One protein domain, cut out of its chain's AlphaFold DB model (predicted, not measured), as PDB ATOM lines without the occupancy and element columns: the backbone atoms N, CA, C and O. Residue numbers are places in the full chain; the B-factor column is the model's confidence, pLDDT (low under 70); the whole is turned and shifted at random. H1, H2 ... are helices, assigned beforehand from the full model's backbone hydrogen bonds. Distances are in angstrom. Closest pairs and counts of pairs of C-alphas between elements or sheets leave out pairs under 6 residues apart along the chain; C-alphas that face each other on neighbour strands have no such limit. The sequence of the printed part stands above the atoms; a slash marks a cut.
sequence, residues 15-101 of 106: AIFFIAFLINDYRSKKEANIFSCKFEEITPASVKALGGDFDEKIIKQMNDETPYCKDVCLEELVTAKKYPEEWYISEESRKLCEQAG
ATOM      1  N   ALA A  15     102.415  94.995 117.325       43.12
ATOM      2  CA  ALA A  15     102.494  93.527 117.244       43.12
ATOM      3  C   ALA A  15     103.824  92.966 116.687       43.12
ATOM      4  O   ALA A  15     104.302  91.942 117.164       43.12
ATOM      5  N   ILE A  16     104.473  93.661 115.745       42.66
ATOM      6  CA  ILE A  16     105.783  93.248 115.202       42.66
ATOM      7  C   ILE A  16     106.933  93.682 116.128       42.66
ATOM      8  O   ILE A  16     107.894  92.936 116.316       42.66
ATOM      9  N   PHE A  17     106.813  94.842 116.784       35.69
ATOM     10  CA  PHE A  17     107.763  95.256 117.821       35.69
ATOM     11  C   PHE A  17     107.638  94.397 119.085       35.69
ATOM     12  O   PHE A  17     108.654  94.123 119.704       35.69
ATOM     13  N   PHE A  18     106.446  93.904 119.432       43.25
ATOM     14  CA  PHE A  18     106.202  93.057 120.599       43.25
ATOM     15  C   PHE A  18     106.927  91.724 120.475       43.25
ATOM     16  O   PHE A  18     107.401  91.238 121.480       43.25
ATOM     17  N   ILE A  19     107.068  91.149 119.280       43.31
ATOM     18  CA  ILE A  19     107.729  89.845 119.102       43.31
ATOM     19  C   ILE A  19     109.256  89.981 119.230       43.31
ATOM     20  O   ILE A  19     109.887  89.227 119.965       43.31
ATOM     21  N   ALA A  20     109.862  90.994 118.598       34.19
ATOM     22  CA  ALA A  20     111.294  91.273 118.756       34.19
ATOM     23  C   ALA A  20     111.645  91.817 120.157       34.19
ATOM     24  O   ALA A  20     112.732  91.546 120.669       34.19
ATOM     25  N   PHE A  21     110.717  92.545 120.793       41.41
ATOM     26  CA  PHE A  21     110.815  92.922 122.200       41.41
ATOM     27  C   PHE A  21     110.694  91.671 123.065       41.41
ATOM     28  O   PHE A  21     111.644  91.401 123.763       41.41
ATOM     29  N   LEU A  22     109.663  90.827 122.937       40.03
ATOM     30  CA  LEU A  22     109.446  89.598 123.722       40.03
ATOM     31  C   LEU A  22     110.664  88.666 123.773       40.03
ATOM     32  O   LEU A  22     110.894  88.072 124.814       40.03
ATOM     33  N   ILE A  23     111.476  88.560 122.719       39.09
ATOM     34  CA  ILE A  23     112.690  87.721 122.739       39.09
ATOM     35  C   ILE A  23     113.818  88.357 123.580       39.09
ATOM     36  O   ILE A  23     114.468  87.672 124.372       39.09
ATOM     37  N   ASN A  24     114.039  89.670 123.462       32.19
ATOM     38  CA  ASN A  24     115.009  90.408 124.292       32.19
ATOM     39  C   ASN A  24     114.493  90.659 125.726       32.19
ATOM     40  O   ASN A  24     115.248  90.660 126.696       32.19
ATOM     41  N   ASP A  25     113.187  90.823 125.850       39.94
ATOM     42  CA  ASP A  25     112.402  91.098 127.042       39.94
ATOM     43  C   ASP A  25     112.164  89.806 127.826       39.94
ATOM     44  O   ASP A  25     112.131  89.864 129.034       39.94
ATOM     45  N   TYR A  26     112.134  88.612 127.222       38.19
ATOM     46  CA  TYR A  26     112.159  87.345 127.970       38.19
ATOM     47  C   TYR A  26     113.465  87.193 128.759       38.19
ATOM     48  O   TYR A  26     113.446  86.807 129.926       38.19
ATOM     49  N   ARG A  27     114.607  87.572 128.164       35.81
ATOM     50  CA  ARG A  27     115.901  87.619 128.865       35.81
ATOM     51  C   ARG A  27     115.916  88.686 129.962       35.81
ATOM     52  O   ARG A  27     116.304  88.381 131.083       35.81
ATOM     53  N   SER A  28     115.436  89.894 129.661       37.56
ATOM     54  CA  SER A  28     115.402  91.010 130.617       37.56
ATOM     55  C   SER A  28     114.334  90.857 131.717       37.56
ATOM     56  O   SER A  28     114.514  91.357 132.821       37.56
ATOM     57  N   LYS A  29     113.229  90.150 131.454       45.25
ATOM     58  CA  LYS A  29     112.135  89.882 132.400       45.25
ATOM     59  C   LYS A  29     112.411  88.676 133.282       45.25
ATOM     60  O   LYS A  29     112.008  88.692 134.440       45.25
ATOM     61  N   LYS A  30     113.180  87.695 132.796       43.12
ATOM     62  CA  LYS A  30     113.746  86.647 133.654       43.12
ATOM     63  C   LYS A  30     114.662  87.243 134.731       43.12
ATOM     64  O   LYS A  30     114.649  86.770 135.856       43.12
ATOM     65  N   GLU A  31     115.385  88.320 134.418       43.69
ATOM     66  CA  GLU A  31     116.146  89.108 135.405       43.69
ATOM     67  C   GLU A  31     115.249  89.986 136.306       43.69
ATOM     68  O   GLU A  31     115.659  90.355 137.403       43.69
ATOM     69  N   ALA A  32     114.011  90.280 135.887       48.12
ATOM     70  CA  ALA A  32     113.018  91.051 136.645       48.12
ATOM     71  C   ALA A  32     111.954  90.189 137.365       48.12
ATOM     72  O   ALA A  32     110.990  90.740 137.899       48.12
ATOM     73  N   ASN A  33     112.100  88.855 137.376       58.81
ATOM     74  CA  ASN A  33     111.121  87.891 137.907       58.81
ATOM     75  C   ASN A  33     109.686  88.089 137.373       58.81
ATOM     76  O   ASN A  33     108.695  87.922 138.091       58.81
ATOM     77  N   ILE A  34     109.586  88.468 136.097       64.94
ATOM     78  CA  ILE A  34     108.343  88.547 135.330       64.94
ATOM     79  C   ILE A  34     108.437  87.510 134.209       64.94
ATOM     80  O   ILE A  34     109.449  87.432 133.516       64.94
ATOM     81  N   PHE A  35     107.394  86.715 133.984       68.44
ATOM     82  CA  PHE A  35     107.361  85.790 132.848       68.44
ATOM     83  C   PHE A  35     106.120  85.989 131.984       68.44
ATOM     84  O   PHE A  35     105.126  86.596 132.379       68.44
ATOM     85  N   SER A  36     106.198  85.503 130.750       70.50
ATOM     86  CA  SER A  36     105.071  85.432 129.823       70.50
ATOM     87  C   SER A  36     104.856  83.975 129.447       70.50
ATOM     88  O   SER A  36     105.814  83.242 129.211       70.50
ATOM     89  N   CYS A  37     103.602  83.550 129.450       77.81
ATOM     90  CA  CYS A  37     103.220  82.160 129.273       77.81
ATOM     91  C   CYS A  37     101.837  82.077 128.622       77.81
ATOM     92  O   CYS A  37     101.079  83.050 128.622       77.81
ATOM     93  N   LYS A  38     101.506  80.910 128.070       82.69
ATOM     94  CA  LYS A  38     100.198  80.624 127.475       82.69
ATOM     95  C   LYS A  38      99.382  79.692 128.369       82.69
ATOM     96  O   LYS A  38      99.920  78.767 128.977       82.69
ATOM     97  N   PHE A  39      98.077  79.929 128.452       77.06
ATOM     98  CA  PHE A  39      97.148  79.016 129.133       77.06
ATOM     99  C   PHE A  39      96.677  77.898 128.204       77.06
ATOM    100  O   PHE A  39      96.497  76.765 128.638       77.06
ATOM    101  N   GLU A  40      96.537  78.216 126.920       80.56
ATOM    102  CA  GLU A  40      96.084  77.315 125.867       80.56
ATOM    103  C   GLU A  40      96.975  77.478 124.632       80.56
ATOM    104  O   GLU A  40      97.736  78.444 124.512       80.56
ATOM    105  N   GLU A  41      96.892  76.521 123.712       79.69
ATOM    106  CA  GLU A  41      97.576  76.612 122.428       79.69
ATOM    107  C   GLU A  41      97.054  77.812 121.624       79.69
ATOM    108  O   GLU A  41      95.849  78.043 121.506       79.69
ATOM    109  N   ILE A  42      97.972  78.586 121.049       78.81
ATOM    110  CA  ILE A  42      97.615  79.721 120.202       78.81
ATOM    111  C   ILE A  42      97.157  79.158 118.858       78.81
ATOM    112  O   ILE A  42      97.935  78.534 118.143       78.81
ATOM    113  N   THR A  43      95.901  79.383 118.489       82.25
ATOM    114  CA  THR A  43      95.344  78.908 117.217       82.25
ATOM    115  C   THR A  43      95.130  80.064 116.237       82.25
ATOM    116  O   THR A  43      94.968  81.218 116.650       82.25
ATOM    117  N   PRO A  44      95.037  79.789 114.923       80.44
ATOM    118  CA  PRO A  44      94.613  80.801 113.953       80.44
ATOM    119  C   PRO A  44      93.257  81.424 114.302       80.44
ATOM    120  O   PRO A  44      93.052  82.624 114.127       80.44
ATOM    121  N   ALA A  45      92.338  80.630 114.863       79.94
ATOM    122  CA  ALA A  45      91.034  81.108 115.302       79.94
ATOM    123  C   ALA A  45      91.141  82.103 116.470       79.94
ATOM    124  O   ALA A  45      90.506  83.157 116.420       79.94
ATOM    125  N   SER A  46      91.967  81.814 117.484       77.44
ATOM    126  CA  SER A  46      92.171  82.727 118.618       77.44
ATOM    127  C   SER A  46      92.871  84.020 118.192       77.44
ATOM    128  O   SER A  46      92.500  85.094 118.653       77.44
ATOM    129  N   VAL A  47      93.824  83.942 117.259       75.00
ATOM    130  CA  VAL A  47      94.479  85.122 116.669       75.00
ATOM    131  C   VAL A  47      93.470  86.003 115.934       75.00
ATOM    132  O   VAL A  47      93.400  87.208 116.178       75.00
ATOM    133  N   LYS A  48      92.639  85.397 115.081       76.75
ATOM    134  CA  LYS A  48      91.626  86.113 114.300       76.75
ATOM    135  C   LYS A  48      90.548  86.745 115.181       76.75
ATOM    136  O   LYS A  48      90.105  87.856 114.902       76.75
ATOM    137  N   ALA A  49      90.151  86.071 116.262       69.75
ATOM    138  CA  ALA A  49      89.201  86.603 117.241       69.75
ATOM    139  C   ALA A  49      89.716  87.876 117.939       69.75
ATOM    140  O   ALA A  49      88.921  88.731 118.322       69.75
ATOM    141  N   LEU A  50      91.039  88.026 118.053       71.19
ATOM    142  CA  LEU A  50      91.704  89.206 118.610       71.19
ATOM    143  C   LEU A  50      92.011  90.285 117.557       71.19
ATOM    144  O   LEU A  50      92.668  91.277 117.866       71.19
ATOM    145  N   GLY A  51      91.538  90.115 116.318       74.25
ATOM    146  CA  GLY A  51      91.788  91.045 115.216       74.25
ATOM    147  C   GLY A  51      93.198  90.953 114.625       74.25
ATOM    148  O   GLY A  51      93.600  91.850 113.890       74.25
ATOM    149  N   GLY A  52      93.945  89.894 114.949       73.38
ATOM    150  CA  GLY A  52      95.228  89.590 114.326       73.38
ATOM    151  C   GLY A  52      95.064  88.819 113.017       73.38
ATOM    152  O   GLY A  52      94.088  88.091 112.828       73.38
ATOM    153  N   ASP A  53      96.051  88.956 112.137       79.81
ATOM    154  CA  ASP A  53      96.168  88.193 110.895       79.81
ATOM    155  C   ASP A  53      97.624  87.732 110.758       79.81
ATOM    156  O   ASP A  53      98.477  88.444 110.230       79.81
ATOM    157  N   PHE A  54      97.934  86.590 111.377       76.50
ATOM    158  CA  PHE A  54      99.272  86.002 111.378       76.50
ATOM    159  C   PHE A  54      99.287  84.706 110.579       76.50
ATOM    160  O   PHE A  54      98.387  83.874 110.711       76.50
ATOM    161  N   ASP A  55     100.365  84.505 109.823       82.81
ATOM    162  CA  ASP A  55     100.624  83.249 109.128       82.81
ATOM    163  C   ASP A  55     100.744  82.078 110.115       82.81
ATOM    164  O   ASP A  55     101.310  82.205 111.205       82.81
ATOM    165  N   GLU A  56     100.317  80.885 109.692       82.88
ATOM    166  CA  GLU A  56     100.404  79.656 110.499       82.88
ATOM    167  C   GLU A  56     101.828  79.358 110.989       82.88
ATOM    168  O   GLU A  56     102.020  78.848 112.091       82.88
ATOM    169  N   LYS A  57     102.847  79.720 110.198       82.00
ATOM    170  CA  LYS A  57     104.256  79.565 110.585       82.00
ATOM    171  C   LYS A  57     104.616  80.415 111.805       82.00
ATOM    172  O   LYS A  57     105.343  79.937 112.669       82.00
ATOM    173  N   ILE A  58     104.089  81.637 111.880       76.44
ATOM    174  CA  ILE A  58     104.310  82.553 113.006       76.44
ATOM    175  C   ILE A  58     103.574  82.028 114.236       76.44
ATOM    176  O   ILE A  58     104.150  81.962 115.315       76.44
ATOM    177  N   ILE A  59     102.332  81.573 114.066       73.50
ATOM    178  CA  ILE A  59     101.533  80.994 115.155       73.50
ATOM    179  C   ILE A  59     102.220  79.758 115.744       73.50
ATOM    180  O   ILE A  59     102.284  79.597 116.964       73.50
ATOM    181  N   LYS A  60     102.776  78.896 114.887       79.00
ATOM    182  CA  LYS A  60     103.554  77.739 115.327       79.00
ATOM    183  C   LYS A  60     104.787  78.167 116.121       79.00
ATOM    184  O   LYS A  60     104.983  77.678 117.226       79.00
ATOM    185  N   GLN A  61     105.565  79.114 115.600       77.12
ATOM    186  CA  GLN A  61     106.742  79.626 116.300       77.12
ATOM    187  C   GLN A  61     106.378  80.221 117.670       77.12
ATOM    188  O   GLN A  61     107.033  79.918 118.661       77.12
ATOM    189  N   MET A  62     105.290  80.992 117.760       73.75
ATOM    190  CA  MET A  62     104.810  81.538 119.032       73.75
ATOM    191  C   MET A  62     104.440  80.441 120.030       73.75
ATOM    192  O   MET A  62     104.715  80.579 121.221       73.75
ATOM    193  N   ASN A  63     103.825  79.351 119.566       78.00
ATOM    194  CA  ASN A  63     103.552  78.204 120.422       78.00
ATOM    195  C   ASN A  63     104.831  77.513 120.890       78.00
ATOM    196  O   ASN A  63     104.912  77.166 122.064       78.00
ATOM    197  N   ASP A  64     105.802  77.318 120.009       79.50
ATOM    198  CA  ASP A  64     107.045  76.630 120.351       79.50
ATOM    199  C   ASP A  64     107.897  77.459 121.334       79.50
ATOM    200  O   ASP A  64     108.556  76.902 122.209       79.50
ATOM    201  N   GLU A  65     107.849  78.792 121.234       77.88
ATOM    202  CA  GLU A  65     108.642  79.708 122.065       77.88
ATOM    203  C   GLU A  65     107.948  80.133 123.370       77.88
ATOM    204  O   GLU A  65     108.625  80.509 124.329       77.88
ATOM    205  N   THR A  66     106.614  80.081 123.437       77.00
ATOM    206  CA  THR A  66     105.861  80.502 124.629       77.00
ATOM    207  C   THR A  66     105.534  79.295 125.517       77.00
ATOM    208  O   THR A  66     104.731  78.446 125.111       77.00
ATOM    209  N   PRO A  67     106.083  79.213 126.744       79.81
ATOM    210  CA  PRO A  67     105.821  78.099 127.649       79.81
ATOM    211  C   PRO A  67     104.401  78.152 128.220       79.81
ATOM    212  O   PRO A  67     103.762  79.208 128.250       79.81
ATOM    213  N   TYR A  68     103.904  77.021 128.723       82.25
ATOM    214  CA  TYR A  68     102.619  77.004 129.415       82.25
ATOM    215  C   TYR A  68     102.729  77.610 130.813       82.25
ATOM    216  O   TYR A  68     103.676  77.337 131.547       82.25
ATOM    217  N   CYS A  69     101.718  78.385 131.217       81.75
ATOM    218  CA  CYS A  69     101.695  79.014 132.543       81.75
ATOM    219  C   CYS A  69     101.760  77.979 133.660       81.75
ATOM    220  O   CYS A  69     102.441  78.182 134.658       81.75
ATOM    221  N   LYS A  70     101.105  76.832 133.464       85.69
ATOM    222  CA  LYS A  70     101.146  75.723 134.414       85.69
ATOM    223  C   LYS A  70     102.572  75.226 134.661       85.69
ATOM    224  O   LYS A  70     102.936  75.016 135.813       85.69
ATOM    225  N   ASP A  71     103.362  75.062 133.605       87.69
ATOM    226  CA  ASP A  71     104.712  74.504 133.705       87.69
ATOM    227  C   ASP A  71     105.644  75.486 134.421       87.69
ATOM    228  O   ASP A  71     106.279  75.125 135.409       87.69
ATOM    229  N   VAL A  72     105.620  76.758 134.012       86.62
ATOM    230  CA  VAL A  72     106.423  77.818 134.643       86.62
ATOM    231  C   VAL A  72     106.067  77.979 136.121       86.62
ATOM    232  O   VAL A  72     106.941  78.008 136.980       86.62
ATOM    233  N   CYS A  73     104.778  78.021 136.455       88.56
ATOM    234  CA  CYS A  73     104.340  78.177 137.840       88.56
ATOM    235  C   CYS A  73     104.700  76.979 138.731       88.56
ATOM    236  O   CYS A  73     104.911  77.153 139.932       88.56
ATOM    237  N   LEU A  74     104.788  75.764 138.178       92.12
ATOM    238  CA  LEU A  74     105.291  74.604 138.918       92.12
ATOM    239  C   LEU A  74     106.791  74.725 139.199       92.12
ATOM    240  O   LEU A  74     107.221  74.414 140.311       92.12
ATOM    241  N   GLU A  75     107.576  75.196 138.232       90.44
ATOM    242  CA  GLU A  75     109.008  75.460 138.419       90.44
ATOM    243  C   GLU A  75     109.250  76.546 139.474       90.44
ATOM    244  O   GLU A  75     110.084  76.367 140.368       90.44
ATOM    245  N   GLU A  76     108.468  77.626 139.441       88.62
ATOM    246  CA  GLU A  76     108.503  78.683 140.456       88.62
ATOM    247  C   GLU A  76     108.149  78.148 141.843       88.62
ATOM    248  O   GLU A  76     108.849  78.425 142.814       88.62
ATOM    249  N   LEU A  77     107.125  77.296 141.955       90.62
ATOM    250  CA  LEU A  77     106.756  76.680 143.230       90.62
ATOM    251  C   LEU A  77     107.874  75.791 143.795       90.62
ATOM    252  O   LEU A  77     108.091  75.757 145.009       90.62
ATOM    253  N   VAL A  78     108.572  75.042 142.937       89.31
ATOM    254  CA  VAL A  78     109.728  74.228 143.342       89.31
ATOM    255  C   VAL A  78     110.879  75.123 143.798       89.31
ATOM    256  O   VAL A  78     111.495  74.847 144.829       89.31
ATOM    257  N   THR A  79     111.139  76.209 143.072       87.06
ATOM    258  CA  THR A  79     112.205  77.169 143.383       87.06
ATOM    259  C   THR A  79     111.935  77.881 144.705       87.06
ATOM    260  O   THR A  79     112.806  77.883 145.573       87.06
ATOM    261  N   ALA A  80     110.705  78.353 144.919       89.19
ATOM    262  CA  ALA A  80     110.256  78.975 146.163       89.19
ATOM    263  C   ALA A  80     110.462  78.073 147.384       89.19
ATOM    264  O   ALA A  80     110.907  78.516 148.439       89.19
ATOM    265  N   LYS A  81     110.175  76.773 147.243       87.56
ATOM    266  CA  LYS A  81     110.385  75.789 148.316       87.56
ATOM    267  C   LYS A  81     111.860  75.526 148.599       87.56
ATOM    268  O   LYS A  81     112.208  75.196 149.728       87.56
ATOM    269  N   LYS A  82     112.710  75.603 147.573       88.69
ATOM    270  CA  LYS A  82     114.141  75.310 147.684       88.69
ATOM    271  C   LYS A  82     114.938  76.500 148.223       88.69
ATOM    272  O   LYS A  82     115.902  76.280 148.951       88.69
ATOM    273  N   TYR A  83     114.528  77.720 147.884       86.25
ATOM    274  CA  TYR A  83     115.234  78.961 148.209       86.25
ATOM    275  C   TYR A  83     114.285  80.019 148.801       86.25
ATOM    276  O   TYR A  83     114.139  81.094 148.227       86.25
ATOM    277  N   PRO A  84     113.619  79.750 149.938       84.00
ATOM    278  CA  PRO A  84     112.555  80.619 150.452       84.00
ATOM    279  C   PRO A  84     113.020  82.034 150.832       84.00
ATOM    280  O   PRO A  84     112.213  82.954 150.815       84.00
ATOM    281  N   GLU A  85     114.297  82.224 151.172       83.62
ATOM    282  CA  GLU A  85     114.845  83.533 151.571       83.62
ATOM    283  C   GLU A  85     115.338  84.378 150.384       83.62
ATOM    284  O   GLU A  85     115.498  85.590 150.510       83.62
ATOM    285  N   GLU A  86     115.576  83.751 149.231       78.94
ATOM    286  CA  GLU A  86     116.116  84.397 148.023       78.94
ATOM    287  C   GLU A  86     115.072  84.489 146.902       78.94
ATOM    288  O   GLU A  86     115.256  85.213 145.923       78.94
ATOM    289  N   TRP A  87     113.979  83.738 147.028       84.75
ATOM    290  CA  TRP A  87     112.940  83.671 146.021       84.75
ATOM    291  C   TRP A  87     112.013  84.883 146.108       84.75
ATOM    292  O   TRP A  87     111.447  85.204 147.151       84.75
ATOM    293  N   TYR A  88     111.840  85.539 144.967       83.81
ATOM    294  CA  TYR A  88     110.923  86.649 144.784       83.81
ATOM    295  C   TYR A  88     110.262  86.517 143.419       83.81
ATOM    296  O   TYR A  88     110.919  86.211 142.424       83.81
ATOM    297  N   ILE A  89     108.971  86.820 143.363       81.56
ATOM    298  CA  ILE A  89     108.201  86.869 142.128       81.56
ATOM    299  C   ILE A  89     107.307  88.105 142.122       81.56
ATOM    300  O   ILE A  89     106.797  88.518 143.166       81.56
ATOM    301  N   SER A  90     107.102  88.693 140.943       84.38
ATOM    302  CA  SER A  90     106.228  89.858 140.804       84.38
ATOM    303  C   SER A  90     104.762  89.529 141.131       84.38
ATOM    304  O   SER A  90     104.307  88.388 140.986       84.38
ATOM    305  N   GLU A  91     103.988  90.537 141.542       85.38
ATOM    306  CA  GLU A  91     102.553  90.375 141.817       85.38
ATOM    307  C   GLU A  91     101.786  89.946 140.553       85.38
ATOM    308  O   GLU A  91     100.855  89.142 140.627       85.38
ATOM    309  N   GLU A  92     102.192  90.434 139.378       83.44
ATOM    310  CA  GLU A  92     101.597  90.047 138.097       83.44
ATOM    311  C   GLU A  92     101.802  88.559 137.808       83.44
ATOM    312  O   GLU A  92     100.852  87.859 137.457       83.44
ATOM    313  N   SER A  93     103.020  88.057 138.001       82.50
ATOM    314  CA  SER A  93     103.342  86.649 137.756       82.50
ATOM    315  C   SER A  93     102.673  85.733 138.786       82.50
ATOM    316  O   SER A  93     102.193  84.652 138.444       82.50
ATOM    317  N   ARG A  94     102.512  86.200 140.031       86.56
ATOM    318  CA  ARG A  94     101.718  85.511 141.058       86.56
ATOM    319  C   ARG A  94     100.243  85.386 140.657       86.56
ATOM    320  O   ARG A  94      99.680  84.299 140.773       86.56
ATOM    321  N   LYS A  95      99.636  86.455 140.122       87.69
ATOM    322  CA  LYS A  95      98.256  86.429 139.595       87.69
ATOM    323  C   LYS A  95      98.106  85.462 138.420       87.69
ATOM    324  O   LYS A  95      97.102  84.758 138.343       87.69
ATOM    325  N   LEU A  96      99.097  85.395 137.528       84.38
ATOM    326  CA  LEU A  96      99.104  84.420 136.431       84.38
ATOM    327  C   LEU A  96      99.120  82.978 136.954       84.38
ATOM    328  O   LEU A  96      98.373  82.138 136.452       84.38
ATOM    329  N   CYS A  97      99.911  82.690 137.989       87.44
ATOM    330  CA  CYS A  97      99.922  81.362 138.598       87.44
ATOM    331  C   CYS A  97      98.612  81.009 139.291       87.44
ATOM    332  O   CYS A  97      98.128  79.889 139.133       87.44
ATOM    333  N   GLU A  98      97.988  81.966 139.978       90.31
ATOM    334  CA  GLU A  98      96.673  81.759 140.579       90.31
ATOM    335  C   GLU A  98      95.617  81.421 139.513       90.31
ATOM    336  O   GLU A  98      94.860  80.465 139.675       90.31
ATOM    337  N   GLN A  99      95.632  82.121 138.371       84.25
ATOM    338  CA  GLN A  99      94.779  81.804 137.217       84.25
ATOM    339  C   GLN A  99      95.067  80.416 136.627       84.25
ATOM    340  O   GLN A  99      94.153  79.757 136.134       84.25
ATOM    341  N   ALA A 100      96.315  79.944 136.708       84.81
ATOM    342  CA  ALA A 100      96.712  78.591 136.314       84.81
ATOM    343  C   ALA A 100      96.362  77.521 137.372       84.81
ATOM    344  O   ALA A 100      96.644  76.338 137.165       84.81
ATOM    345  N   GLY A 101      95.762  77.912 138.502       89.06
ATOM    346  CA  GLY A 101      95.406  77.026 139.610       89.06
ATOM    347  C   GLY A 101      96.573  76.668 140.535       89.06
ATOM    348  O   GLY A 101      96.475  75.702 141.292       89.06
TER     349      GLY A 101
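AT A GLANCE: This is residues 15 to 101 of the 106 residues of an uncharacterized protein of Candidatus Roizmanbacteria bacterium RIFCSPHIGHO2_12_FULL_33_9 (UniProt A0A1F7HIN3). H3 and H4 run nearly in line, with H2 near H3, H5 across H4 and H1 alone to one side. The printed part has 87 residues with five named helices, all helix. It is only just loose, close to compact: radius of gyration of the C-alphas 14.5 A, spans 45 by 26 by 19 A.

IN THESE COORDINATES: H1, residues 15 to 30, begins at C-alpha (102.494, 93.527, 117.244) and is 21.1 A long. H2 is residues 44 to 49, H3 56 to 65, H4 69 to 82 and H5 91 to 99, ending at (94.779, 81.804, 137.217).

HOW THE PARTS SIT: H4 touches H5 with residues 69 to 73 alone at a steep tilt of 64 degrees, C-alphas 73 and 97 closest at 5.5 A. H2 and H3 are close but not clearly touching, C-alphas 44 and 56 closest at 6.8 A. Every O i to N i+4 pair is within hydrogen-bond range in H2 to H5, 8 of 12 in H1.

THE WHOLE: The printed part has no cut; the H1 to H2 link is long; residues 15 to 35 and 49 have pLDDT under 70.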